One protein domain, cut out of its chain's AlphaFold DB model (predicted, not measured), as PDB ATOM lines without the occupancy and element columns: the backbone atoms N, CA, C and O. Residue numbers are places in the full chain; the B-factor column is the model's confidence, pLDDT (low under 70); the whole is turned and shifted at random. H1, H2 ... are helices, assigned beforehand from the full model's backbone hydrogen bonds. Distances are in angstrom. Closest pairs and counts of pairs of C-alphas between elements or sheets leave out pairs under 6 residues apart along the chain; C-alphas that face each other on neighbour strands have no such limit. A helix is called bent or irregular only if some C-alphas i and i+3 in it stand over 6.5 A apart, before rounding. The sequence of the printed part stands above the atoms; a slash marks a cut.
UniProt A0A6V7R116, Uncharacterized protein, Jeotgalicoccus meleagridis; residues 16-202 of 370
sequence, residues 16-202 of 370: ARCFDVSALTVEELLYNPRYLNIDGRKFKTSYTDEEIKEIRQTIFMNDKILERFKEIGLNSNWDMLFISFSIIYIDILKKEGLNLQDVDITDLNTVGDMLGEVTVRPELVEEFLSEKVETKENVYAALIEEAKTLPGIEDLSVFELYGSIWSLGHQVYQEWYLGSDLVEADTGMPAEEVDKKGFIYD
ATOM      1  N   ALA A  16     255.110 380.432 367.170       90.00
ATOM      2  CA  ALA A  16     254.320 380.983 366.068       90.00
ATOM      3  C   ALA A  16     254.406 382.508 365.953       90.00
ATOM      4  O   ALA A  16     254.613 383.009 364.848       90.00
ATOM      5  N   ARG A  17     254.314 383.240 367.073       92.94
ATOM      6  CA  ARG A  17     254.399 384.707 367.053       92.94
ATOM      7  C   ARG A  17     255.771 385.218 366.637       92.94
ATOM      8  O   ARG A  17     255.845 386.235 365.956       92.94
ATOM      9  N   CYS A  18     256.843 384.502 366.955       92.25
ATOM     10  CA  CYS A  18     258.175 384.864 366.480       92.25
ATOM     11  C   CYS A  18     258.260 384.778 364.949       92.25
ATOM     12  O   CYS A  18     258.746 385.704 364.303       92.25
ATOM     13  N   PHE A  19     257.710 383.716 364.350       94.00
ATOM     14  CA  PHE A  19     257.665 383.570 362.891       94.00
ATOM     15  C   PHE A  19     256.734 384.583 362.218       94.00
ATOM     16  O   PHE A  19     257.060 385.105 361.150       94.00
ATOM     17  N   ASP A  20     255.602 384.895 362.849       96.38
ATOM     18  CA  ASP A  20     254.700 385.957 362.405       96.38
ATOM     19  C   ASP A  20     255.434 387.305 362.358       96.38
ATOM     20  O   ASP A  20     255.381 388.012 361.350       96.38
ATOM     21  N   VAL A  21     256.189 387.640 363.409       97.12
ATOM     22  CA  VAL A  21     256.967 388.882 363.473       97.12
ATOM     23  C   VAL A  21     258.122 388.892 362.474       97.12
ATOM     24  O   VAL A  21     258.358 389.918 361.834       97.12
ATOM     25  N   SER A  22     258.806 387.766 362.260       97.56
ATOM     26  CA  SER A  22     259.803 387.648 361.190       97.56
ATOM     27  C   SER A  22     259.193 387.955 359.819       97.56
ATOM     28  O   SER A  22     259.798 388.690 359.039       97.56
ATOM     29  N   ALA A  23     257.983 387.464 359.532       98.19
ATOM     30  CA  ALA A  23     257.293 387.752 358.274       98.19
ATOM     31  C   ALA A  23     256.875 389.226 358.167       98.19
ATOM     32  O   ALA A  23     257.107 389.851 357.133       98.19
ATOM     33  N   LEU A  24     256.315 389.800 359.239       98.12
ATOM     34  CA  LEU A  24     255.951 391.221 359.303       98.12
ATOM     35  C   LEU A  24     257.161 392.141 359.145       98.12
ATOM     36  O   LEU A  24     257.044 393.198 358.535       98.12
ATOM     37  N   THR A  25     258.322 391.730 359.647       98.44
ATOM     38  CA  THR A  25     259.577 392.469 359.488       98.44
ATOM     39  C   THR A  25     259.986 392.535 358.020       98.44
ATOM     40  O   THR A  25     260.261 393.617 357.507       98.44
ATOM     41  N   VAL A  26     259.971 391.399 357.313       98.50
ATOM     42  CA  VAL A  26     260.273 391.367 355.871       98.50
ATOM     43  C   VAL A  26     259.235 392.171 355.078       98.50
ATOM     44  O   VAL A  26     259.610 392.961 354.215       98.50
ATOM     45  N   GLU A  27     257.944 392.021 355.387       97.88
ATOM     46  CA  GLU A  27     256.853 392.796 354.774       97.88
ATOM     47  C   GLU A  27     257.043 394.307 354.986       97.88
ATOM     48  O   GLU A  27     256.913 395.095 354.049       97.88
ATOM     49  N   GLU A  28     257.398 394.733 356.197       97.94
ATOM     50  CA  GLU A  28     257.648 396.137 356.503       97.94
ATOM     51  C   GLU A  28     258.839 396.685 355.706       97.94
ATOM     52  O   GLU A  28     258.685 397.714 355.050       97.94
ATOM     53  N   LEU A  29     259.980 395.987 355.673       98.31
ATOM     54  CA  LEU A  29     261.160 396.417 354.907       98.31
ATOM     55  C   LEU A  29     260.890 396.536 353.394       98.31
ATOM     56  O   LEU A  29     261.494 397.369 352.714       98.31
ATOM     57  N   LEU A  30     259.972 395.726 352.859       98.00
ATOM     58  CA  LEU A  30     259.585 395.748 351.446       98.00
ATOM     59  C   LEU A  30     258.582 396.863 351.111       98.00
ATOM     60  O   LEU A  30     258.672 397.472 350.042       98.00
ATOM     61  N   TYR A  31     257.614 397.126 351.992       97.00
ATOM     62  CA  TYR A  31     256.426 397.908 351.631       97.00
ATOM     63  C   TYR A  31     256.190 399.170 352.467       97.00
ATOM     64  O   TYR A  31     255.346 399.983 352.090       97.00
ATOM     65  N   ASN A  32     256.899 399.383 353.578       96.44
ATOM     66  CA  ASN A  32     256.777 400.629 354.335       96.44
ATOM     67  C   ASN A  32     257.431 401.792 353.550       96.44
ATOM     68  O   ASN A  32     258.554 401.637 353.064       96.44
ATOM     69  N   PRO A  33     256.777 402.971 353.462       94.69
ATOM     70  CA  PRO A  33     257.339 404.187 352.870       94.69
ATOM     71  C   PRO A  33     258.683 404.670 353.426       94.69
ATOM     72  O   PRO A  33     259.277 405.560 352.831       94.69
ATOM     73  N   ARG A  34     259.144 404.151 354.566       95.00
ATOM     74  CA  ARG A  34     260.469 404.450 355.136       95.00
ATOM     75  C   ARG A  34     261.587 403.563 354.606       95.00
ATOM     76  O   ARG A  34     262.750 403.887 354.806       95.00
ATOM     77  N   TYR A  35     261.230 402.467 353.949       97.25
ATOM     78  CA  TYR A  35     262.154 401.521 353.337       97.25
ATOM     79  C   TYR A  35     261.848 401.460 351.831       97.25
ATOM     80  O   TYR A  35     261.659 402.511 351.220       97.25
ATOM     81  N   LEU A  36     261.766 400.273 351.217       97.69
ATOM     82  CA  LEU A  36     261.702 400.140 349.754       97.69
ATOM     83  C   LEU A  36     260.401 400.646 349.107       97.69
ATOM     84  O   LEU A  36     260.412 400.975 347.924       97.69
ATOM     85  N   ASN A  37     259.289 400.706 349.848       96.81
ATOM     86  CA  ASN A  37     258.012 401.264 349.382       96.81
ATOM     87  C   ASN A  37     257.505 400.710 348.024       96.81
ATOM     88  O   ASN A  37     256.929 401.449 347.223       96.81
ATOM     89  N   ILE A  38     257.703 399.411 347.764       94.94
ATOM     90  CA  ILE A  38     257.609 398.789 346.425       94.94
ATOM     91  C   ILE A  38     256.303 399.074 345.658       94.94
ATOM     92  O   ILE A  38     256.318 399.186 344.434       94.94
ATOM     93  N   ASP A  39     255.165 399.179 346.340       90.94
ATOM     94  CA  ASP A  39     253.862 399.383 345.691       90.94
ATOM     95  C   ASP A  39     253.050 400.552 346.267       90.94
ATOM     96  O   ASP A  39     251.866 400.712 345.957       90.94
ATOM     97  N   GLY A  40     253.681 401.381 347.104       89.00
ATOM     98  CA  GLY A  40     253.059 402.557 347.704       89.00
ATOM     99  C   GLY A  40     251.855 402.255 348.599       89.00
ATOM    100  O   GLY A  40     251.038 403.155 348.846       89.00
ATOM    101  N   ARG A  41     251.681 401.006 349.061       90.94
ATOM    102  CA  ARG A  41     250.587 400.661 349.969       90.94
ATOM    103  C   ARG A  41     250.723 401.424 351.284       90.94
ATOM    104  O   ARG A  41     251.805 401.777 351.745       90.94
ATOM    105  N   LYS A  42     249.585 401.673 351.932       90.06
ATOM    106  CA  LYS A  42     249.588 402.317 353.245       90.06
ATOM    107  C   LYS A  42     250.077 401.324 354.302       90.06
ATOM    108  O   LYS A  42     249.405 400.323 354.542       90.06
ATOM    109  N   PHE A  43     251.171 401.669 354.977       91.38
ATOM    110  CA  PHE A  43     251.677 400.919 356.123       91.38
ATOM    111  C   PHE A  43     250.674 400.877 357.292       91.38
ATOM    112  O   PHE A  43     249.914 401.829 357.523       91.38
ATOM    113  N   LYS A  44     250.669 399.759 358.025       92.19
ATOM    114  CA  LYS A  44     249.856 399.528 359.223       92.19
ATOM    115  C   LYS A  44     250.746 399.027 360.361       92.19
ATOM    116  O   LYS A  44     251.596 398.177 360.143       92.19
ATOM    117  N   THR A  45     250.460 399.483 361.579       91.81
ATOM    118  CA  THR A  45     251.086 399.018 362.833       91.81
ATOM    119  C   THR A  45     250.231 397.997 363.591       91.81
ATOM    120  O   THR A  45     250.618 397.506 364.645       91.81
ATOM    121  N   SER A  46     249.044 397.672 363.066       92.00
ATOM    122  CA  SER A  46     248.118 396.696 363.637       92.00
ATOM    123  C   SER A  46     247.512 395.873 362.512       92.00
ATOM    124  O   SER A  46     246.849 396.423 361.627       92.00
ATOM    125  N   TYR A  47     247.711 394.562 362.594       93.75
ATOM    126  CA  TYR A  47     247.160 393.569 361.681       93.75
ATOM    127  C   TYR A  47     246.240 392.615 362.445       93.75
ATOM    128  O   TYR A  47     246.366 392.450 363.658       93.75
ATOM    129  N   THR A  48     245.279 392.038 361.737       95.50
ATOM    130  CA  THR A  48     244.478 390.902 362.214       95.50
ATOM    131  C   THR A  48     245.263 389.597 362.070       95.50
ATOM    132  O   THR A  48     246.172 389.524 361.244       95.50
ATOM    133  N   ASP A  49     244.901 388.553 362.820       94.56
ATOM    134  CA  ASP A  49     245.550 387.237 362.700       94.56
ATOM    135  C   ASP A  49     245.440 386.662 361.283       94.56
ATOM    136  O   ASP A  49     246.387 386.054 360.786       94.56
ATOM    137  N   GLU A  50     244.321 386.891 360.590       96.81
ATOM    138  CA  GLU A  50     244.176 386.506 359.186       96.81
ATOM    139  C   GLU A  50     245.162 387.242 358.268       96.81
ATOM    140  O   GLU A  50     245.800 386.599 357.438       96.81
ATOM    141  N   GLU A  51     245.338 388.559 358.432       96.75
ATOM    142  CA  GLU A  51     246.311 389.332 357.643       96.75
ATOM    143  C   GLU A  51     247.749 388.876 357.920       96.75
ATOM    144  O   GLU A  51     248.528 388.693 356.987       96.75
ATOM    145  N   ILE A  52     248.098 388.653 359.191       97.06
ATOM    146  CA  ILE A  52     249.425 388.163 359.597       97.06
ATOM    147  C   ILE A  52     249.695 386.801 358.960       97.06
ATOM    148  O   ILE A  52     250.754 386.579 358.373       97.06
ATOM    149  N   LYS A  53     248.709 385.902 359.017       96.38
ATOM    150  CA  LYS A  53     248.798 384.580 358.403       96.38
ATOM    151  C   LYS A  53     248.992 384.666 356.890       96.38
ATOM    152  O   LYS A  53     249.817 383.932 356.356       96.38
ATOM    153  N   GLU A  54     248.267 385.540 356.194       97.75
ATOM    154  CA  GLU A  54     248.424 385.747 354.747       97.75
ATOM    155  C   GLU A  54     249.819 386.288 354.387       97.75
ATOM    156  O   GLU A  54     250.449 385.796 353.443       97.75
ATOM    157  N   ILE A  55     250.334 387.245 355.168       97.44
ATOM    158  CA  ILE A  55     251.694 387.784 355.014       97.44
ATOM    159  C   ILE A  55     252.721 386.664 355.212       97.44
ATOM    160  O   ILE A  55     253.542 386.419 354.329       97.44
ATOM    161  N   ARG A  56     252.634 385.915 356.317       97.56
ATOM    162  CA  ARG A  56     253.527 384.786 356.613       97.56
ATOM    163  C   ARG A  56     253.487 383.709 355.535       97.56
ATOM    164  O   ARG A  56     254.535 383.253 355.082       97.56
ATOM    165  N   GLN A  57     252.297 383.328 355.073       97.31
ATOM    166  CA  GLN A  57     252.139 382.346 353.998       97.31
ATOM    167  C   GLN A  57     252.789 382.805 352.694       97.31
ATOM    168  O   GLN A  57     253.309 381.970 351.954       97.31
ATOM    169  N   THR A  58     252.779 384.110 352.430       97.06
ATOM    170  CA  THR A  58     253.407 384.700 351.248       97.06
ATOM    171  C   THR A  58     254.927 384.753 351.404       97.06
ATOM    172  O   THR A  58     255.637 384.187 350.577       97.06
ATOM    173  N   ILE A  59     255.431 385.369 352.477       97.94
ATOM    174  CA  ILE A  59     256.868 385.580 352.716       97.94
ATOM    175  C   ILE A  59     257.620 384.263 352.944       97.94
ATOM    176  O   ILE A  59     258.728 384.105 352.443       97.94
ATOM    177  N   PHE A  60     257.028 383.303 353.655       97.62
ATOM    178  CA  PHE A  60     257.680 382.028 353.976       97.62
ATOM    179  C   PHE A  60     257.122 380.825 353.207       97.62
ATOM    180  O   PHE A  60     257.449 379.681 353.521       97.62
ATOM    181  N   MET A  61     256.319 381.071 352.167       96.62
ATOM    182  CA  MET A  61     255.762 380.045 351.277       96.62
ATOM    183  C   MET A  61     255.013 378.915 351.999       96.62
ATOM    184  O   MET A  61     255.213 377.735 351.702       96.62
ATOM    185  N   ASN A  62     254.090 379.267 352.895       94.19
ATOM    186  CA  ASN A  62     253.444 378.323 353.820       94.19
ATOM    187  C   ASN A  62     254.487 377.560 354.650       94.19
ATOM    188  O   ASN A  62     254.518 376.335 354.630       94.19
ATOM    189  N   ASP A  63     255.362 378.313 355.313       93.75
ATOM    190  CA  ASP A  63     256.426 377.858 356.216       93.75
ATOM    191  C   ASP A  63     257.525 376.968 355.616       93.75
ATOM    192  O   ASP A  63     258.508 376.705 356.300       93.75
ATOM    193  N   LYS A  64     257.472 376.618 354.325       93.44
ATOM    194  CA  LYS A  64     258.534 375.853 353.642       93.44
ATOM    195  C   LYS A  64     259.929 376.452 353.827       93.44
ATOM    196  O   LYS A  64     260.903 375.724 353.985       93.44
ATOM    197  N   ILE A  65     260.032 377.781 353.802       95.81
ATOM    198  CA  ILE A  65     261.307 378.478 354.015       95.81
ATOM    199  C   ILE A  65     261.775 378.325 355.471       95.81
ATOM    200  O   ILE A  65     262.956 378.080 355.712       95.81
ATOM    201  N   LEU A  66     260.862 378.426 356.441       92.62
ATOM    202  CA  LEU A  66     261.166 378.262 357.869       92.62
ATOM    203  C   LEU A  66     261.589 376.825 358.190       92.62
ATOM    204  O   LEU A  66     262.595 376.621 358.869       92.62
ATOM    205  N   GLU A  67     260.866 375.840 357.657       88.56
ATOM    206  CA  GLU A  67     261.220 374.420 357.742       88.56
ATOM    207  C   GLU A  67     262.637 374.197 357.209       88.56
ATOM    208  O   GLU A  67     263.477 373.611 357.893       88.56
ATOM    209  N   ARG A  68     262.953 374.771 356.040       90.06
ATOM    210  CA  ARG A  68     264.277 374.637 355.433       90.06
ATOM    211  C   ARG A  68     265.391 375.266 356.271       90.06
ATOM    212  O   ARG A  68     266.461 374.671 356.392       90.06
ATOM    213  N   PHE A  69     265.160 376.430 356.887       90.38
ATOM    214  CA  PHE A  69     266.118 377.016 357.833       90.38
ATOM    215  C   PHE A  69     266.392 376.086 359.018       90.38
ATOM    216  O   PHE A  69     267.552 375.880 359.391       90.38
ATOM    217  N   LYS A  70     265.340 375.491 359.585       84.25
ATOM    218  CA  LYS A  70     265.453 374.578 360.727       84.25
ATOM    219  C   LYS A  70     266.198 373.294 360.338       84.25
ATOM    220  O   LYS A  70     267.070 372.865 361.094       84.25
ATOM    221  N   GLU A  71     265.952 372.740 359.146       83.88
ATOM    222  CA  GLU A  71     266.668 371.566 358.611       83.88
ATOM    223  C   GLU A  71     268.186 371.773 358.518       83.88
ATOM    224  O   GLU A  71     268.955 370.875 358.863       83.88
ATOM    225  N   ILE A  72     268.638 372.959 358.092       83.31
ATOM    226  CA  ILE A  72     270.075 373.283 358.006       83.31
ATOM    227  C   ILE A  72     270.679 373.720 359.355       83.31
ATOM    228  O   ILE A  72     271.860 374.070 359.422       83.31
ATOM    229  N   GLY A  73     269.885 373.715 360.432       79.00
ATOM    230  CA  GLY A  73     270.306 374.050 361.794       79.00
ATOM    231  C   GLY A  73     270.252 375.540 362.149       79.00
ATOM    232  O   GLY A  73     270.759 375.937 363.204       79.00
ATOM    233  N   LEU A  74     269.648 376.386 361.311       83.69
ATOM    234  CA  LEU A  74     269.465 377.809 361.590       83.69
ATOM    235  C   LEU A  74     268.148 378.029 362.346       83.69
ATOM    236  O   LEU A  74     267.070 377.773 361.828       83.69
ATOM    237  N   ASN A  75     268.252 378.497 363.592       81.06
ATOM    238  CA  ASN A  75     267.121 378.603 364.527       81.06
ATOM    239  C   ASN A  75     266.810 380.044 364.975       81.06
ATOM    240  O   ASN A  75     265.798 380.266 365.625       81.06
ATOM    241  N   SER A  76     267.671 381.013 364.653       85.62
ATOM    242  CA  SER A  76     267.487 382.417 365.041       85.62
ATOM    243  C   SER A  76     266.467 383.093 364.126       85.62
ATOM    244  O   SER A  76     266.688 383.170 362.918       85.62
ATOM    245  N   ASN A  77     265.387 383.629 364.699       90.81
ATOM    246  CA  ASN A  77     264.361 384.373 363.956       90.81
ATOM    247  C   ASN A  77     264.938 385.611 363.251       90.81
ATOM    248  O   ASN A  77     264.522 385.930 362.134       90.81
ATOM    249  N   TRP A  78     265.932 386.264 363.869       92.56
ATOM    250  CA  TRP A  78     266.660 387.403 363.302       92.56
ATOM    251  C   TRP A  78     267.484 387.002 362.080       92.56
ATOM    252  O   TRP A  78     267.512 387.715 361.082       92.56
ATOM    253  N   ASP A  79     268.112 385.830 362.123       92.75
ATOM    254  CA  ASP A  79     268.907 385.338 361.000       92.75
ATOM    255  C   ASP A  79     267.989 384.887 359.852       92.75
ATOM    256  O   ASP A  79     268.266 385.180 358.689       92.75
ATOM    257  N   MET A  80     266.862 384.230 360.165       95.06
ATOM    258  CA  MET A  80     265.871 383.795 359.168       95.06
ATOM    259  C   MET A  80     265.283 384.980 358.399       95.06
ATOM    260  O   MET A  80     265.260 384.956 357.164       95.06
ATOM    261  N   LEU A  81     264.824 386.027 359.100       97.50
ATOM    262  CA  LEU A  81     264.279 387.225 358.450       97.50
ATOM    263  C   LEU A  81     265.365 387.968 357.664       97.50
ATOM    264  O   LEU A  81     265.105 388.412 356.548       97.50
ATOM    265  N   PHE A  82     266.587 388.052 358.204       98.19
ATOM    266  CA  PHE A  82     267.705 388.725 357.554       98.19
ATOM    267  C   PHE A  82     268.070 388.058 356.226       98.19
ATOM    268  O   PHE A  82     268.174 388.740 355.206       98.19
ATOM    269  N   ILE A  83     268.239 386.734 356.219       97.88
ATOM    270  CA  ILE A  83     268.586 385.984 355.007       97.88
ATOM    271  C   ILE A  83     267.442 386.071 353.997       97.88
ATOM    272  O   ILE A  83     267.687 386.336 352.821       97.88
ATOM    273  N   SER A  84     266.195 385.917 354.453       98.44
ATOM    274  CA  SER A  84     265.018 385.999 353.581       98.44
ATOM    275  C   SER A  84     264.914 387.361 352.899       98.44
ATOM    276  O   SER A  84     264.827 387.432 351.674       98.44
ATOM    277  N   PHE A  85     264.999 388.447 353.674       98.75
ATOM    278  CA  PHE A  85     264.993 389.800 353.128       98.75
ATOM    279  C   PHE A  85     266.188 390.034 352.200       98.75
ATOM    280  O   PHE A  85     266.001 390.547 351.103       98.75
ATOM    281  N   SER A  86     267.395 389.619 352.589       98.50
ATOM    282  CA  SER A  86     268.605 389.852 351.793       98.50
ATOM    283  C   SER A  86     268.542 389.172 350.429       98.50
ATOM    284  O   SER A  86     268.866 389.800 349.427       98.50
ATOM    285  N   ILE A  87     268.083 387.919 350.354       98.44
ATOM    286  CA  ILE A  87     267.938 387.208 349.075       98.44
ATOM    287  C   ILE A  87     266.884 387.874 348.188       98.44
ATOM    288  O   ILE A  87     267.136 388.098 347.002       98.44
ATOM    289  N   ILE A  88     265.737 388.256 348.759       98.50
ATOM    290  CA  ILE A  88     264.699 389.001 348.036       98.50
ATOM    291  C   ILE A  88     265.258 390.342 347.538       98.50
ATOM    292  O   ILE A  88     265.076 390.698 346.376       98.50
ATOM    293  N   TYR A  89     265.972 391.075 348.388       98.25
ATOM    294  CA  TYR A  89     266.513 392.389 348.070       98.25
ATOM    295  C   TYR A  89     267.595 392.321 346.987       98.25
ATOM    296  O   TYR A  89     267.541 393.072 346.013       98.25
ATOM    297  N   ILE A  90     268.523 391.363 347.081       97.62
ATOM    298  CA  ILE A  90     269.530 391.106 346.044       97.62
ATOM    299  C   ILE A  90     268.850 390.795 344.703       97.62
ATOM    300  O   ILE A  90     269.285 391.299 343.667       97.62
ATOM    301  N   ASP A  91     267.773 390.003 344.696       97.25
ATOM    302  CA  ASP A  91     267.025 389.721 343.468       97.25
ATOM    303  C   ASP A  91     266.404 390.976 342.845       97.25
ATOM    304  O   ASP A  91     266.501 391.184 341.632       97.25
ATOM    305  N   ILE A  92     265.802 391.830 343.675       97.00
ATOM    306  CA  ILE A  92     265.208 393.100 343.246       97.00
ATOM    307  C   ILE A  92     266.276 393.977 342.582       97.00
ATOM    308  O   ILE A  92     266.103 394.397 341.436       97.00
ATOM    309  N   LEU A  93     267.419 394.174 343.248       95.94
ATOM    310  CA  LEU A  93     268.529 394.975 342.723       95.94
ATOM    311  C   LEU A  93     269.057 394.429 341.383       95.94
ATOM    312  O   LEU A  93     269.342 395.197 340.461       95.94
ATOM    313  N   LYS A  94     269.151 393.098 341.239       93.81
ATOM    314  CA  LYS A  94     269.573 392.444 339.988       93.81
ATOM    315  C   LYS A  94     268.593 392.666 338.847       93.81
ATOM    316  O   LYS A  94     269.020 392.936 337.724       93.81
ATOM    317  N   LYS A  95     267.297 392.491 339.108       92.62
ATOM    318  CA  LYS A  95     266.247 392.578 338.088       92.62
ATOM    319  C   LYS A  95     266.080 393.986 337.542       92.62
ATOM    320  O   LYS A  95     265.943 394.136 336.329       92.62
ATOM    321  N   GLU A  96     266.158 394.984 338.413       92.31
ATOM    322  CA  GLU A  96     266.118 396.390 338.005       92.31
ATOM    323  C   GLU A  96     267.404 396.819 337.279       92.31
ATOM    324  O   GLU A  96     267.439 397.858 336.621       92.31
ATOM    325  N   GLY A  97     268.465 396.004 337.339       88.56
ATOM    326  CA  GLY A  97     269.718 396.259 336.631       88.56
ATOM    327  C   GLY A  97     270.424 397.522 337.118       88.56
ATOM    328  O   GLY A  97     271.120 398.174 336.333       88.56
ATOM    329  N   LEU A  98     270.227 397.881 338.392       87.50
ATOM    330  CA  LEU A  98     270.858 399.043 339.003       87.50
ATOM    331  C   LEU A  98     272.378 398.845 339.038       87.50
ATOM    332  O   LEU A  98     272.878 397.793 339.435       87.50
ATOM    333  N   ASN A  99     273.121 399.870 338.623       90.31
ATOM    334  CA  ASN A  99     274.548 399.947 338.905       90.31
ATOM    335  C   ASN A  99     274.712 400.597 340.277       90.31
ATOM    336  O   ASN A  99     274.392 401.773 340.427       90.31
ATOM    337  N   LEU A 100     275.201 399.833 341.248       92.94
ATOM    338  CA  LEU A 100     275.270 400.238 342.653       92.94
ATOM    339  C   LEU A 100     276.518 401.068 342.984       92.94
ATOM    340  O   LEU A 100     276.774 401.356 344.150       92.94
ATOM    341  N   GLN A 101     277.292 401.461 341.970       93.56
ATOM    342  CA  GLN A 101     278.433 402.346 342.163       93.56
ATOM    343  C   GLN A 101     277.973 403.681 342.764       93.56
ATOM    344  O   GLN A 101     277.073 404.321 342.219       93.56
ATOM    345  N   ASP A 102     278.611 404.096 343.860       92.50
ATOM    346  CA  ASP A 102     278.255 405.285 344.646       92.50
ATOM    347  C   ASP A 102     276.804 405.281 345.201       92.50
ATOM    348  O   ASP A 102     276.284 406.335 345.576       92.50
ATOM    349  N   VAL A 103     276.139 404.117 345.268       93.62
ATOM    350  CA  VAL A 103     274.798 403.955 345.862       93.62
ATOM    351  C   VAL A 103     274.926 403.363 347.262       93.62
ATOM    352  O   VAL A 103     275.458 402.268 347.437       93.62
ATOM    353  N   ASP A 104     274.385 404.059 348.262       95.44
ATOM    354  CA  ASP A 104     274.228 403.501 349.604       95.44
ATOM    355  C   ASP A 104     273.020 402.561 349.634       95.44
ATOM    356  O   ASP A 104     271.876 402.987 349.771       95.44
ATOM    357  N   ILE A 105     273.280 401.260 349.498       94.94
ATOM    358  CA  ILE A 105     272.217 400.250 349.477       94.94
ATOM    359  C   ILE A 105     271.593 399.981 350.850       94.94
ATOM    360  O   ILE A 105     270.669 399.171 350.942       94.94
ATOM    361  N   THR A 106     272.106 400.614 351.909       96.06
ATOM    362  CA  THR A 106     271.537 400.534 353.259       96.06
ATOM    363  C   THR A 106     270.442 401.577 353.479       96.06
ATOM    364  O   THR A 106     269.551 401.356 354.298       96.06
ATOM    365  N   ASP A 107     270.431 402.655 352.687       96.62
ATOM    366  CA  ASP A 107     269.309 403.587 352.598       96.62
ATOM    367  C   ASP A 107     268.220 403.004 351.686       96.62
ATOM    368  O   ASP A 107     268.107 403.314 350.496       96.62
ATOM    369  N   LEU A 108     267.408 402.116 352.267       97.31
ATOM    370  CA  LEU A 108     266.332 401.430 351.552       97.31
ATOM    371  C   LEU A 108     265.300 402.398 350.957       97.31
ATOM    372  O   LEU A 108     264.683 402.059 349.951       97.31
ATOM    373  N   ASN A 109     265.113 403.590 351.533       96.31
ATOM    374  CA  ASN A 109     264.196 404.581 350.979       96.31
ATOM    375  C   ASN A 109     264.719 405.159 349.667       96.31
ATOM    376  O   ASN A 109     264.017 405.131 348.657       96.31
ATOM    377  N   THR A 110     265.978 405.603 349.671       95.62
ATOM    378  CA  THR A 110     266.637 406.100 348.459       95.62
ATOM    379  C   THR A 110     266.702 405.017 347.385       95.62
ATOM    380  O   THR A 110     266.462 405.305 346.215       95.62
ATOM    381  N   VAL A 111     266.979 403.764 347.759       96.56
ATOM    382  CA  VAL A 111     266.958 402.652 346.801       96.56
ATOM    383  C   VAL A 111     265.552 402.418 346.256       96.56
ATOM    384  O   VAL A 111     265.414 402.256 345.048       96.56
ATOM    385  N   GLY A 112     264.522 402.450 347.107       96.31
ATOM    386  CA  GLY A 112     263.119 402.333 346.709       96.31
ATOM    387  C   GLY A 112     262.718 403.330 345.620       96.31
ATOM    388  O   GLY A 112     262.098 402.944 344.630       96.31
ATOM    389  N   ASP A 113     263.169 404.585 345.729       95.12
ATOM    390  CA  ASP A 113     262.941 405.638 344.725       95.12
ATOM    391  C   ASP A 113     263.583 405.340 343.352       95.12
ATOM    392  O   ASP A 113     263.201 405.935 342.338       95.12
ATOM    393  N   MET A 114     264.566 404.433 343.295       94.94
ATOM    394  CA  MET A 114     265.231 404.005 342.059       94.94
ATOM    395  C   MET A 114     264.528 402.822 341.377       94.94
ATOM    396  O   MET A 114     264.864 402.513 340.231       94.94
ATOM    397  N   LEU A 115     263.589 402.154 342.056       94.62
ATOM    398  CA  LEU A 115     262.930 400.940 341.567       94.62
ATOM    399  C   LEU A 115     261.740 401.256 340.646       94.62
ATOM    400  O   LEU A 115     261.019 402.238 340.828       94.62
ATOM    401  N   GLY A 116     261.526 400.402 339.642       91.00
ATOM    402  CA  GLY A 116     260.328 400.395 338.806       91.00
ATOM    403  C   GLY A 116     259.216 399.497 339.358       91.00
ATOM    404  O   GLY A 116     258.937 399.456 340.553       91.00
ATOM    405  N   GLU A 117     258.550 398.760 338.465       90.12
ATOM    406  CA  GLU A 117     257.558 397.753 338.859       90.12
ATOM    407  C   GLU A 117     258.253 396.473 339.341       90.12
ATOM    408  O   GLU A 117     258.652 395.615 338.551       90.12
ATOM    409  N   VAL A 118     258.363 396.332 340.661       93.56
ATOM    410  CA  VAL A 118     259.045 395.203 341.296       93.56
ATOM    411  C   VAL A 118     258.084 394.040 341.535       93.56
ATOM    412  O   VAL A 118     256.973 394.197 342.035       93.56
ATOM    413  N   THR A 119     258.544 392.828 341.224       93.75
ATOM    414  CA  THR A 119     257.891 391.583 341.653       93.75
ATOM    415  C   THR A 119     258.723 390.934 342.749       93.75
ATOM    416  O   THR A 119     259.824 390.456 342.470       93.75
ATOM    417  N   VAL A 120     258.184 390.886 343.966       96.38
ATOM    418  CA  VAL A 120     258.785 390.179 345.104       96.38
ATOM    419  C   VAL A 120     258.672 388.669 344.885       96.38
ATOM    420  O   VAL A 120     257.594 388.177 344.549       96.38
ATOM    421  N   ARG A 121     259.783 387.944 345.060       97.31
ATOM    422  CA  ARG A 121     259.890 386.496 344.809       97.31
ATOM    423  C   ARG A 121     260.449 385.737 346.014       97.31
ATOM    424  O   ARG A 121     261.645 385.432 346.033       97.31
ATOM    425  N   PRO A 122     259.619 385.436 347.025       97.38
ATOM    426  CA  PRO A 122     260.055 384.671 348.189       97.38
ATOM    427  C   PRO A 122     260.566 383.268 347.832       97.38
ATOM    428  O   PRO A 122     261.425 382.740 348.528       97.38
ATOM    429  N   GLU A 123     260.122 382.691 346.709       97.19
ATOM    430  CA  GLU A 123     260.582 381.386 346.221       97.19
ATOM    431  C   GLU A 123     262.093 381.275 346.018       97.19
ATOM    432  O   GLU A 123     262.657 380.199 346.196       97.19
ATOM    433  N   LEU A 124     262.774 382.392 345.763       97.19
ATOM    434  CA  LEU A 124     264.228 382.401 345.628       97.19
ATOM    435  C   LEU A 124     264.957 382.121 346.941       97.19
ATOM    436  O   LEU A 124     266.104 381.682 346.911       97.19
ATOM    437  N   VAL A 125     264.320 382.378 348.085       97.62
ATOM    438  CA  VAL A 125     264.895 382.042 349.392       97.62
ATOM    439  C   VAL A 125     264.951 380.524 349.544       97.62
ATOM    440  O   VAL A 125     265.979 379.991 349.948       97.62
ATOM    441  N   GLU A 126     263.884 379.818 349.165       95.00
ATOM    442  CA  GLU A 126     263.861 378.353 349.193       95.00
ATOM    443  C   GLU A 126     264.875 377.767 348.202       95.00
ATOM    444  O   GLU A 126     265.693 376.942 348.603       95.00
ATOM    445  N   GLU A 127     264.919 378.271 346.961       95.31
ATOM    446  CA  GLU A 127     265.918 377.861 345.962       95.31
ATOM    447  C   GLU A 127     267.353 378.085 346.475       95.31
ATOM    448  O   GLU A 127     268.202 377.198 346.380       95.31
ATOM    449  N   PHE A 128     267.626 379.242 347.085       96.06
ATOM    450  CA  PHE A 128     268.922 379.554 347.685       96.06
ATOM    451  C   PHE A 128     269.309 378.547 348.777       96.06
ATOM    452  O   PHE A 128     270.418 378.003 348.746       96.06
ATOM    453  N   LEU A 129     268.403 378.271 349.718       94.19
ATOM    454  CA  LEU A 129     268.653 377.342 350.824       94.19
ATOM    455  C   LEU A 129     268.787 375.888 350.350       94.19
ATOM    456  O   LEU A 129     269.519 375.101 350.947       94.19
ATOM    457  N   SER A 130     268.079 375.508 349.291       88.94
ATOM    458  CA  SER A 130     268.104 374.150 348.747       88.94
ATOM    459  C   SER A 130     269.321 373.886 347.860       88.94
ATOM    460  O   SER A 130     269.894 372.798 347.920       88.94
ATOM    461  N   GLU A 131     269.757 374.867 347.069       89.50
ATOM    462  CA  GLU A 131     270.834 374.676 346.091       89.50
ATOM    463  C   GLU A 131     272.224 375.068 346.600       89.50
ATOM    464  O   GLU A 131     273.223 374.525 346.122       89.50
ATOM    465  N   LYS A 132     272.316 376.034 347.524       83.62
ATOM    466  CA  LYS A 132     273.597 376.676 347.881       83.62
ATOM    467  C   LYS A 132     274.014 376.472 349.332       83.62
ATOM    468  O   LYS A 132     275.136 376.836 349.685       83.62
ATOM    469  N   VAL A 133     273.144 375.907 350.166       83.69
ATOM    470  CA  VAL A 133     273.351 375.839 351.614       83.69
ATOM    471  C   VAL A 133     273.211 374.404 352.105       83.69
ATOM    472  O   VAL A 133     272.130 373.828 352.118       83.69
ATOM    473  N   GLU A 134     274.334 373.824 352.526       76.25
ATOM    474  CA  GLU A 134     274.360 372.482 353.125       76.25
ATOM    475  C   GLU A 134     274.207 372.530 354.652       76.25
ATOM    476  O   GLU A 134     273.584 371.649 355.237       76.25
ATOM    477  N   THR A 135     274.773 373.553 355.302       75.44
ATOM    478  CA  THR A 135     274.754 373.729 356.761       75.44
ATOM    479  C   THR A 135     274.628 375.207 357.136       75.44
ATOM    480  O   THR A 135     274.940 376.091 356.330       75.44
ATOM    481  N   LYS A 136     274.232 375.482 358.387       76.00
ATOM    482  CA  LYS A 136     274.191 376.834 358.968       76.00
ATOM    483  C   LYS A 136     275.501 377.604 358.784       76.00
ATOM    484  O   LYS A 136     275.458 378.796 358.512       76.00
ATOM    485  N   GLU A 137     276.663 376.971 358.925       75.44
ATOM    486  CA  GLU A 137     277.958 377.664 358.826       75.44
ATOM    487  C   GLU A 137     278.200 378.244 357.427       75.44
ATOM    488  O   GLU A 137     278.857 379.276 357.286       75.44
ATOM    489  N   ASN A 138     277.631 377.616 356.395       87.00
ATOM    490  CA  ASN A 138     277.834 378.017 355.007       87.00
ATOM    491  C   ASN A 138     276.812 379.053 354.521       87.00
ATOM    492  O   ASN A 138     277.067 379.698 353.505       87.00
ATOM    493  N   VAL A 139     275.690 379.251 355.226       92.50
ATOM    494  CA  VAL A 139     274.600 380.133 354.762       92.50
ATOM    495  C   VAL A 139     275.058 381.580 354.572       92.50
ATOM    496  O   VAL A 139     274.757 382.198 353.554       92.50
ATOM    497  N   TYR A 140     275.860 382.099 355.504       92.88
ATOM    498  CA  TYR A 140     276.371 383.469 355.455       92.88
ATOM    499  C   TYR A 140     277.385 383.649 354.331       92.88
ATOM    500  O   TYR A 140     277.321 384.617 353.581       92.88
ATOM    501  N   ALA A 141     278.292 382.683 354.164       92.81
ATOM    502  CA  ALA A 141     279.244 382.703 353.062       92.81
ATOM    503  C   ALA A 141     278.524 382.637 351.704       92.81
ATOM    504  O   ALA A 141     278.854 383.401 350.800       92.81
ATOM    505  N   ALA A 142     277.506 381.781 351.577       95.50
ATOM    506  CA  ALA A 142     276.688 381.672 350.374       95.50
ATOM    507  C   ALA A 142     275.916 382.970 350.076       95.50
ATOM    508  O   ALA A 142     275.842 383.373 348.916       95.50
ATOM    509  N   LEU A 143     275.396 383.654 351.102       96.81
ATOM    510  CA  LEU A 143     274.734 384.952 350.946       96.81
ATOM    511  C   LEU A 143     275.702 386.016 350.407       96.81
ATOM    512  O   LEU A 143     275.357 386.757 349.489       96.81
ATOM    513  N   ILE A 144     276.934 386.059 350.918       96.62
ATOM    514  CA  ILE A 144     277.967 386.974 350.415       96.62
ATOM    515  C   ILE A 144     278.347 386.650 348.964       96.62
ATOM    516  O   ILE A 144     278.520 387.565 348.157       96.62
ATOM    517  N   GLU A 145     278.451 385.370 348.592       95.69
ATOM    518  CA  GLU A 145     278.649 384.982 347.188       95.69
ATOM    519  C   GLU A 145     277.476 385.412 346.297       95.69
ATOM    520  O   GLU A 145     277.692 385.841 345.164       95.69
ATOM    521  N   GLU A 146     276.245 385.373 346.810       95.88
ATOM    522  CA  GLU A 146     275.078 385.883 346.095       95.88
ATOM    523  C   GLU A 146     275.166 387.402 345.899       95.88
ATOM    524  O   GLU A 146     274.986 387.892 344.781       95.88
ATOM    525  N   ALA A 147     275.533 388.150 346.941       96.31
ATOM    526  CA  ALA A 147     275.693 389.602 346.886       96.31
ATOM    527  C   ALA A 147     276.807 390.047 345.919       96.31
ATOM    528  O   ALA A 147     276.643 391.041 345.214       96.31
ATOM    529  N   LYS A 148     277.904 389.284 345.786       96.12
ATOM    530  CA  LYS A 148     279.006 389.564 344.833       96.12
ATOM    531  C   LYS A 148     278.573 389.648 343.375       96.12
ATOM    532  O   LYS A 148     279.297 390.190 342.542       96.12
ATOM    533  N   THR A 149     277.427 389.071 343.044       94.38
ATOM    534  CA  THR A 149     276.897 389.105 341.681       94.38
ATOM    535  C   THR A 149     276.166 390.414 341.355       94.38
ATOM    536  O   THR A 149     275.784 390.616 340.202       94.38
ATOM    537  N   LEU A 150     275.986 391.311 342.334       95.62
ATOM    538  CA  LEU A 150     275.403 392.633 342.130       95.62
ATOM    539  C   LEU A 150     276.359 393.568 341.364       95.62
ATOM    540  O   LEU A 150     277.517 393.729 341.759       95.62
ATOM    541  N   PRO A 151     275.907 394.225 340.280       93.31
ATOM    542  CA  PRO A 151     276.744 395.160 339.536       93.31
ATOM    543  C   PRO A 151     277.094 396.407 340.360       93.31
ATOM    544  O   PRO A 151     276.209 397.123 340.821       93.31
ATOM    545  N   GLY A 152     278.388 396.704 340.489       92.88
ATOM    546  CA  GLY A 152     278.864 397.952 341.098       92.88
ATOM    547  C   GLY A 152     278.810 397.999 342.625       92.88
ATOM    548  O   GLY A 152     279.054 399.062 343.177       92.88
ATOM    549  N   ILE A 153     278.520 396.884 343.306       94.62
ATOM    550  CA  ILE A 153     278.577 396.832 344.771       94.62
ATOM    551  C   ILE A 153     280.015 397.050 345.264       94.62
ATOM    552  O   ILE A 153     280.942 396.356 344.841       94.62
ATOM    553  N   GLU A 154     280.197 398.030 346.147       92.31
ATOM    554  CA  GLU A 154     281.515 398.393 346.688       92.31
ATOM    555  C   GLU A 154     281.769 397.782 348.068       92.31
ATOM    556  O   GLU A 154     282.897 397.385 348.367       92.31
ATOM    557  N   ASP A 155     280.719 397.659 348.882       94.06
ATOM    558  CA  ASP A 155     280.787 397.135 350.241       94.06
ATOM    559  C   ASP A 155     279.858 395.928 350.413       94.06
ATOM    560  O   ASP A 155     278.635 396.046 350.396       94.06
ATOM    561  N   LEU A 156     280.454 394.745 350.570       95.31
ATOM    562  CA  LEU A 156     279.725 393.500 350.826       95.31
ATOM    563  C   LEU A 156     279.401 393.312 352.313       95.31
ATOM    564  O   LEU A 156     278.539 392.493 352.630       95.31
ATOM    565  N   SER A 157     280.055 394.060 353.213       95.38
ATOM    566  CA  SER A 157     279.868 393.915 354.663       95.38
ATOM    567  C   SER A 157     278.453 394.273 355.117       95.38
ATOM    568  O   SER A 157     277.974 393.799 356.144       95.38
ATOM    569  N   VAL A 158     277.718 395.018 354.291       96.06
ATOM    570  CA  VAL A 158     276.291 395.307 354.475       96.06
ATOM    571  C   VAL A 158     275.425 394.043 354.586       96.06
ATOM    572  O   VAL A 158     274.416 394.075 355.291       96.06
ATOM    573  N   PHE A 159     275.835 392.936 353.946       96.75
ATOM    574  CA  PHE A 159     275.185 391.618 353.988       96.75
ATOM    575  C   PHE A 159     275.914 390.611 354.897       96.75
ATOM    576  O   PHE A 159     275.625 389.413 354.853       96.75
ATOM    577  N   GLU A 160     276.878 391.049 355.707       94.19
ATOM    578  CA  GLU A 160     277.483 390.188 356.726       94.19
ATOM    579  C   GLU A 160     276.558 390.051 357.944       94.19
ATOM    580  O   GLU A 160     275.687 390.887 358.200       94.19
ATOM    581  N   LEU A 161     276.754 388.984 358.722       89.94
ATOM    582  CA  LEU A 161     276.110 388.851 360.027       89.94
ATOM    583  C   LEU A 161     276.527 390.040 360.907       89.94
ATOM    584  O   LEU A 161     277.716 390.339 361.002       89.94
ATOM    585  N   TYR A 162     275.557 390.698 361.544       89.38
ATOM    586  CA  TYR A 162     275.742 391.972 362.259       89.38
ATOM    587  C   TYR A 162     276.110 393.178 361.371       89.38
ATOM    588  O   TYR A 162     276.435 394.244 361.892       89.38
ATOM    589  N   GLY A 163     276.025 393.045 360.043       94.12
ATOM    590  CA  GLY A 163     276.108 394.162 359.103       94.12
ATOM    591  C   GLY A 163     274.886 395.085 359.172       94.12
ATOM    592  O   GLY A 163     273.946 394.860 359.944       94.12
ATOM    593  N   SER A 164     274.872 396.132 358.345       96.25
ATOM    594  CA  SER A 164     273.814 397.156 358.366       96.25
ATOM    595  C   SER A 164     272.423 396.588 358.074       96.25
ATOM    596  O   SER A 164     271.471 396.938 358.768       96.25
ATOM    597  N   ILE A 165     272.295 395.677 357.100       97.62
ATOM    598  CA  ILE A 165     270.998 395.075 356.754       97.62
ATOM    599  C   ILE A 165     270.510 394.137 357.866       97.62
ATOM    600  O   ILE A 165     269.325 394.147 358.198       97.62
ATOM    601  N   TRP A 166     271.413 393.371 358.491       97.06
ATOM    602  CA  TRP A 166     271.068 392.538 359.650       97.06
ATOM    603  C   TRP A 166     270.604 393.400 360.826       97.06
ATOM    604  O   TRP A 166     269.563 393.127 361.418       97.06
ATOM    605  N   SER A 167     271.340 394.473 361.129       95.31
ATOM    606  CA  SER A 167     271.043 395.371 362.254       95.31
ATOM    607  C   SER A 167     269.701 396.080 362.076       95.31
ATOM    608  O   SER A 167     268.922 396.160 363.025       95.31
ATOM    609  N   LEU A 168     269.399 396.522 360.851       96.38
ATOM    610  CA  LEU A 168     268.102 397.097 360.508       96.38
ATOM    611  C   LEU A 168     266.969 396.077 360.692       96.38
ATOM    612  O   LEU A 168     265.979 396.370 361.359       96.38
ATOM    613  N   GLY A 169     267.124 394.862 360.155       96.94
ATOM    614  CA  GLY A 169     266.135 393.794 360.325       96.94
ATOM    615  C   GLY A 169     265.903 393.436 361.796       96.94
ATOM    616  O   GLY A 169     264.759 393.286 362.217       96.94
ATOM    617  N   HIS A 170     266.972 393.369 362.593       95.19
ATOM    618  CA  HIS A 170     266.892 393.156 364.036       95.19
ATOM    619  C   HIS A 170     266.104 394.273 364.738       95.19
ATOM    620  O   HIS A 170     265.206 393.979 365.523       95.19
ATOM    621  N   GLN A 171     266.388 395.545 364.443       95.00
ATOM    622  CA  GLN A 171     265.678 396.681 365.041       95.00
ATOM    623  C   GLN A 171     264.176 396.647 364.715       95.00
ATOM    624  O   GLN A 171     263.350 396.756 365.621       95.00
ATOM    625  N   VAL A 172     263.816 396.439 363.444       97.06
ATOM    626  CA  VAL A 172     262.410 396.374 363.010       97.06
ATOM    627  C   VAL A 172     261.687 395.185 363.647       97.06
ATOM    628  O   VAL A 172     260.550 395.334 364.105       97.06
ATOM    629  N   TYR A 173     262.351 394.028 363.740       97.00
ATOM    630  CA  TYR A 173     261.826 392.863 364.454       97.00
ATOM    631  C   TYR A 173     261.547 393.185 365.918       97.00
ATOM    632  O   TYR A 173     260.448 392.917 366.403       97.00
ATOM    633  N   GLN A 174     262.513 393.780 366.623       95.38
ATOM    634  CA  GLN A 174     262.354 394.095 368.041       95.38
ATOM    635  C   GLN A 174     261.229 395.099 368.278       95.38
ATOM    636  O   GLN A 174     260.468 394.969 369.233       95.38
ATOM    637  N   GLU A 175     261.048 396.057 367.372       96.31
ATOM    638  CA  GLU A 175     259.943 397.007 367.452       96.31
ATOM    639  C   GLU A 175     258.572 396.338 367.277       96.31
ATOM    640  O   GLU A 175     257.618 396.687 367.972       96.31
ATOM    641  N   TRP A 176     258.457 395.348 366.386       97.38
ATOM    642  CA  TRP A 176     257.243 394.535 366.280       97.38
ATOM    643  C   TRP A 176     257.022 393.657 367.504       97.38
ATOM    644  O   TRP A 176     255.902 393.573 368.011       97.38
ATOM    645  N   TYR A 177     258.074 392.982 367.958       96.12
ATOM    646  CA  TYR A 177     257.981 391.974 368.997       96.12
ATOM    647  C   TYR A 177     257.754 392.607 370.372       96.12
ATOM    648  O   TYR A 177     256.751 392.323 371.020       96.12
ATOM    649  N   LEU A 178     258.617 393.530 370.792       95.56
ATOM    650  CA  LEU A 178     258.518 394.211 372.085       95.56
ATOM    651  C   LEU A 178     257.468 395.327 372.079       95.56
ATOM    652  O   LEU A 178     256.857 395.608 373.110       95.56
ATOM    653  N   GLY A 179     257.238 395.945 370.920       96.12
ATOM    654  CA  GLY A 179     256.381 397.117 370.781       96.12
ATOM    655  C   GLY A 179     257.135 398.430 370.979       96.12
ATOM    656  O   GLY A 179     258.227 398.480 371.555       96.12
ATOM    657  N   SER A 180     256.514 399.521 370.528       95.00
ATOM    658  CA  SER A 180     257.108 400.861 370.524       95.00
ATOM    659  C   SER A 180     257.510 401.348 371.921       95.00
ATOM    660  O   SER A 180     258.447 402.130 372.049       95.00
ATOM    661  N   ASP A 181     256.817 400.885 372.966       93.81
ATOM    662  CA  ASP A 181     257.043 401.314 374.351       93.81
ATOM    663  C   ASP A 181     258.259 400.638 375.009       93.81
ATOM    664  O   ASP A 181     258.805 401.163 375.980       93.81
ATOM    665  N   LEU A 182     258.672 399.466 374.513       93.62
ATOM    666  CA  LEU A 182     259.708 398.641 375.140       93.62
ATOM    667  C   LEU A 182     261.004 398.558 374.329       93.62
ATOM    668  O   LEU A 182     262.054 398.291 374.915       93.62
ATOM    669  N   VAL A 183     260.954 398.808 373.017       93.25
ATOM    670  CA  VAL A 183     262.100 398.616 372.113       93.25
ATOM    671  C   VAL A 183     263.332 399.446 372.494       93.25
ATOM    672  O   VAL A 183     264.455 398.965 372.359       93.25
ATOM    673  N   GLU A 184     263.156 400.661 373.026       93.38
ATOM    674  CA  GLU A 184     264.283 401.532 373.398       93.38
ATOM    675  C   GLU A 184     265.067 400.987 374.590       93.38
ATOM    676  O   GLU A 184     266.291 401.087 374.628       93.38
ATOM    677  N   ALA A 185     264.370 400.384 375.555       88.62
ATOM    678  CA  ALA A 185     265.014 399.809 376.730       88.62
ATOM    679  C   ALA A 185     265.878 398.588 376.375       88.62
ATOM    680  O   ALA A 185     266.857 398.326 377.071       88.62
ATOM    681  N   ASP A 186     265.517 397.875 375.307       86.06
ATOM    682  CA  ASP A 186     266.221 396.685 374.829       86.06
ATOM    683  C   ASP A 186     267.344 397.030 373.837       86.06
ATOM    684  O   ASP A 186     268.501 396.662 374.033       86.06
ATOM    685  N   THR A 187     267.026 397.810 372.804       86.19
ATOM    686  CA  THR A 187     267.945 398.089 371.689       86.19
ATOM    687  C   THR A 187     268.795 399.346 371.895       86.19
ATOM    688  O   THR A 187     269.776 399.561 371.183       86.19
ATOM    689  N   GLY A 188     268.421 400.215 372.841       89.75
ATOM    690  CA  GLY A 188     268.995 401.554 372.997       89.75
ATOM    691  C   GLY A 188     268.557 402.553 371.918       89.75
ATOM    692  O   GLY A 188     269.042 403.687 371.914       89.75
ATOM    693  N   MET A 189     267.664 402.149 371.008       90.06
ATOM    694  CA  MET A 189     267.137 402.976 369.925       90.06
ATOM    695  C   MET A 189     265.625 403.173 370.095       90.06
ATOM    696  O   MET A 189     264.907 402.207 370.349       90.06
ATOM    697  N   PRO A 190     265.113 404.410 369.966       93.00
ATOM    698  CA  PRO A 190     263.681 404.656 370.058       93.00
ATOM    699  C   PRO A 190     262.942 404.003 368.888       93.00
ATOM    700  O   PRO A 190     263.506 403.831 367.807       93.00
ATOM    701  N   ALA A 191     261.661 403.703 369.094       93.75
ATOM    702  CA  ALA A 191     260.800 403.188 368.039       93.75
ATOM    703  C   ALA A 191     260.724 404.163 366.856       93.75
ATOM    704  O   ALA A 191     260.481 405.362 367.036       93.75
ATOM    705  N   GLU A 192     260.883 403.642 365.644       92.00
ATOM    706  CA  GLU A 192     260.667 404.399 364.419       92.00
ATOM    707  C   GLU A 192     259.166 404.549 364.165       92.00
ATOM    708  O   GLU A 192     258.680 405.643 363.847       92.00
ATOM    709  N   GLU A 193     258.393 403.463 364.263       89.31
ATOM    710  CA  GLU A 193     256.931 403.512 364.236       89.31
ATOM    711  C   GLU A 193     256.367 403.599 365.650       89.31
ATOM    712  O   GLU A 193     256.604 402.760 366.521       89.31
ATOM    713  N   VAL A 194     255.550 404.625 365.866       87.12
ATOM    714  CA  VAL A 194     254.732 404.733 367.072       87.12
ATOM    715  C   VAL A 194     253.512 403.816 366.937       87.12
ATOM    716  O   VAL A 194     253.032 403.566 365.832       87.12
ATOM    717  N   ASP A 195     252.986 403.335 368.060       91.50
ATOM    718  CA  ASP A 195     251.772 402.508 368.155       91.50
ATOM    719  C   ASP A 195     251.902 401.019 367.757       91.50
ATOM    720  O   ASP A 195     250.880 400.324 367.698       91.50
ATOM    721  N   LYS A 196     253.110 400.474 367.543       95.19
ATOM    722  CA  LYS A 196     253.290 399.010 367.532       95.19
ATOM    723  C   LYS A 196     253.094 398.501 368.959       95.19
ATOM    724  O   LYS A 196     253.839 398.855 369.868       95.19
ATOM    725  N   LYS A 197     252.063 397.682 369.171       93.62
ATOM    726  CA  LYS A 197     251.675 397.232 370.520       93.62
ATOM    727  C   LYS A 197     252.665 396.259 371.161       93.62
ATOM    728  O   LYS A 197     252.712 396.216 372.383       93.62
ATOM    729  N   GLY A 198     253.402 395.498 370.354       95.31
ATOM    730  CA  GLY A 198     254.263 394.411 370.816       95.31
ATOM    731  C   GLY A 198     253.541 393.065 370.836       95.31
ATOM    732  O   GLY A 198     252.562 392.888 371.564       95.31
ATOM    733  N   PHE A 199     254.040 392.107 370.054       95.50
ATOM    734  CA  PHE A 199     253.591 390.708 370.083       95.50
ATOM    735  C   PHE A 199     253.990 389.963 371.360       95.50
ATOM    736  O   PHE A 199     253.368 388.957 371.686       95.50
ATOM    737  N   ILE A 200     254.935 390.494 372.138       94.81
ATOM    738  CA  ILE A 200     255.289 390.003 373.474       94.81
ATOM    739  C   ILE A 200     254.075 389.930 374.415       94.81
ATOM    740  O   ILE A 200     254.071 389.146 375.361       94.81
ATOM    741  N   TYR A 201     253.036 390.732 374.149       93.19
ATOM    742  CA  TYR A 201     251.791 390.744 374.916       93.19
ATOM    743  C   TYR A 201     250.683 389.850 374.347       93.19
ATOM    744  O   TYR A 201     249.620 389.763 374.966       93.19
ATOM    745  N   ASP A 202     250.907 389.241 373.183       92.69
ATOM    746  CA  ASP A 202     249.946 388.427 372.430       92.69
ATOM    747  C   ASP A 202     250.558 387.077 372.024       92.69
ATOM    748  O   ASP A 202     250.396 386.591 370.902       92.69
TER     749      ASP A 202
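AT A GLANCE: This is residues 16 to 202 of the 370 residues of an uncharacterized protein of Jeotgalicoccus meleagridis (UniProt A0A6V7R116). Three long helices, H1, H4 and H8, make the core: H1 and H4 lie side by side, and H8 crosses both at a slant. Shorter helices surround it: H2 packs on H1, H6 and H7 on H4, H3 on H6, and the short H9 on H8, while the short H5 is near H1. The printed part has 187 residues with nine named helices, H1 to H9 in chain order, and no named strand; the class is all helix. The whole is compact, with a radius of gyration of the C-alphas of 15.7 A, and rounded, spanning 42 by 37 by 31 A.

HOW THE PARTS SIT: H1, residues 16 to 31, touches H2, residues 49 to 59, closest at the C-alphas of Ala 23 and Arg 56, 5.1 A apart; the steep tilt of 67 degrees is only just short of about perpendicular. H3 is residues 64 to 71. H4, residues 77 to 96, is the hub, touching four helices. With its residues 77 to 85 alone it touches H1, the same way at a shallow tilt of 26 degrees, closest at the C-alphas of Ser 22 and Leu 81, 5.3 A. H5, residues 108 to 112, is close to H1 but not clearly touching: the C-alphas of Leu 29 and Leu 108 are 7.9 A apart. H6, residues 123 to 131, touches H3 at a shallow tilt of 29 degrees, closest at the C-alphas of Ile 65 and Glu 126, 5.5 A. It touches residues 83 to 88 of H4, only just about perpendicular at 72 degrees, closest at the C-alphas of Ser 84 and Val 125, 5.8 A. H7, residues 136 to 147, touches H4 at a shallow tilt of 21 degrees, closest at the C-alphas of Ile 90 and Ala 147, 6.4 A. H8, residues 164 to 178, runs opposite ways to H1 at a steep tilt of 53 degrees and to H4 at 51 degrees; the closest C-alphas are Thr 25 and Tyr 173, 5.5 A, and Phe 82 and Trp 166, 5.5 A. H9, residues 183 to 187, touches H8, closest at the C-alphas of Glu 175 and Val 183, 5.4 A. Every O i to N i+4 pair is within hydrogen-bond range in H1, H2, H3, H4, H5, H6, H8 and H9; in H7 6 of 8 are.

IN THESE COORDINATES: H1 begins at C-alpha 16, (254.320, 380.983, 366.068), and is 22.3 A long. H4 measures 28.7 A, H7 17.6 A and H8 20.8 A. H7 is only just irregular: C-alphas 137 and 140 are 6.9 A apart. H9 ends at C-alpha 187, (267.945, 398.089, 371.689).

THE WHOLE: The C-alphas farthest apart, Gly 152 and Tyr 201, are 43.9 A from each other. The links H1 to H2, H4 to H5 and H7 to H8 are long. The printed part has no cut, and no printed residue is under 70 in pLDDT.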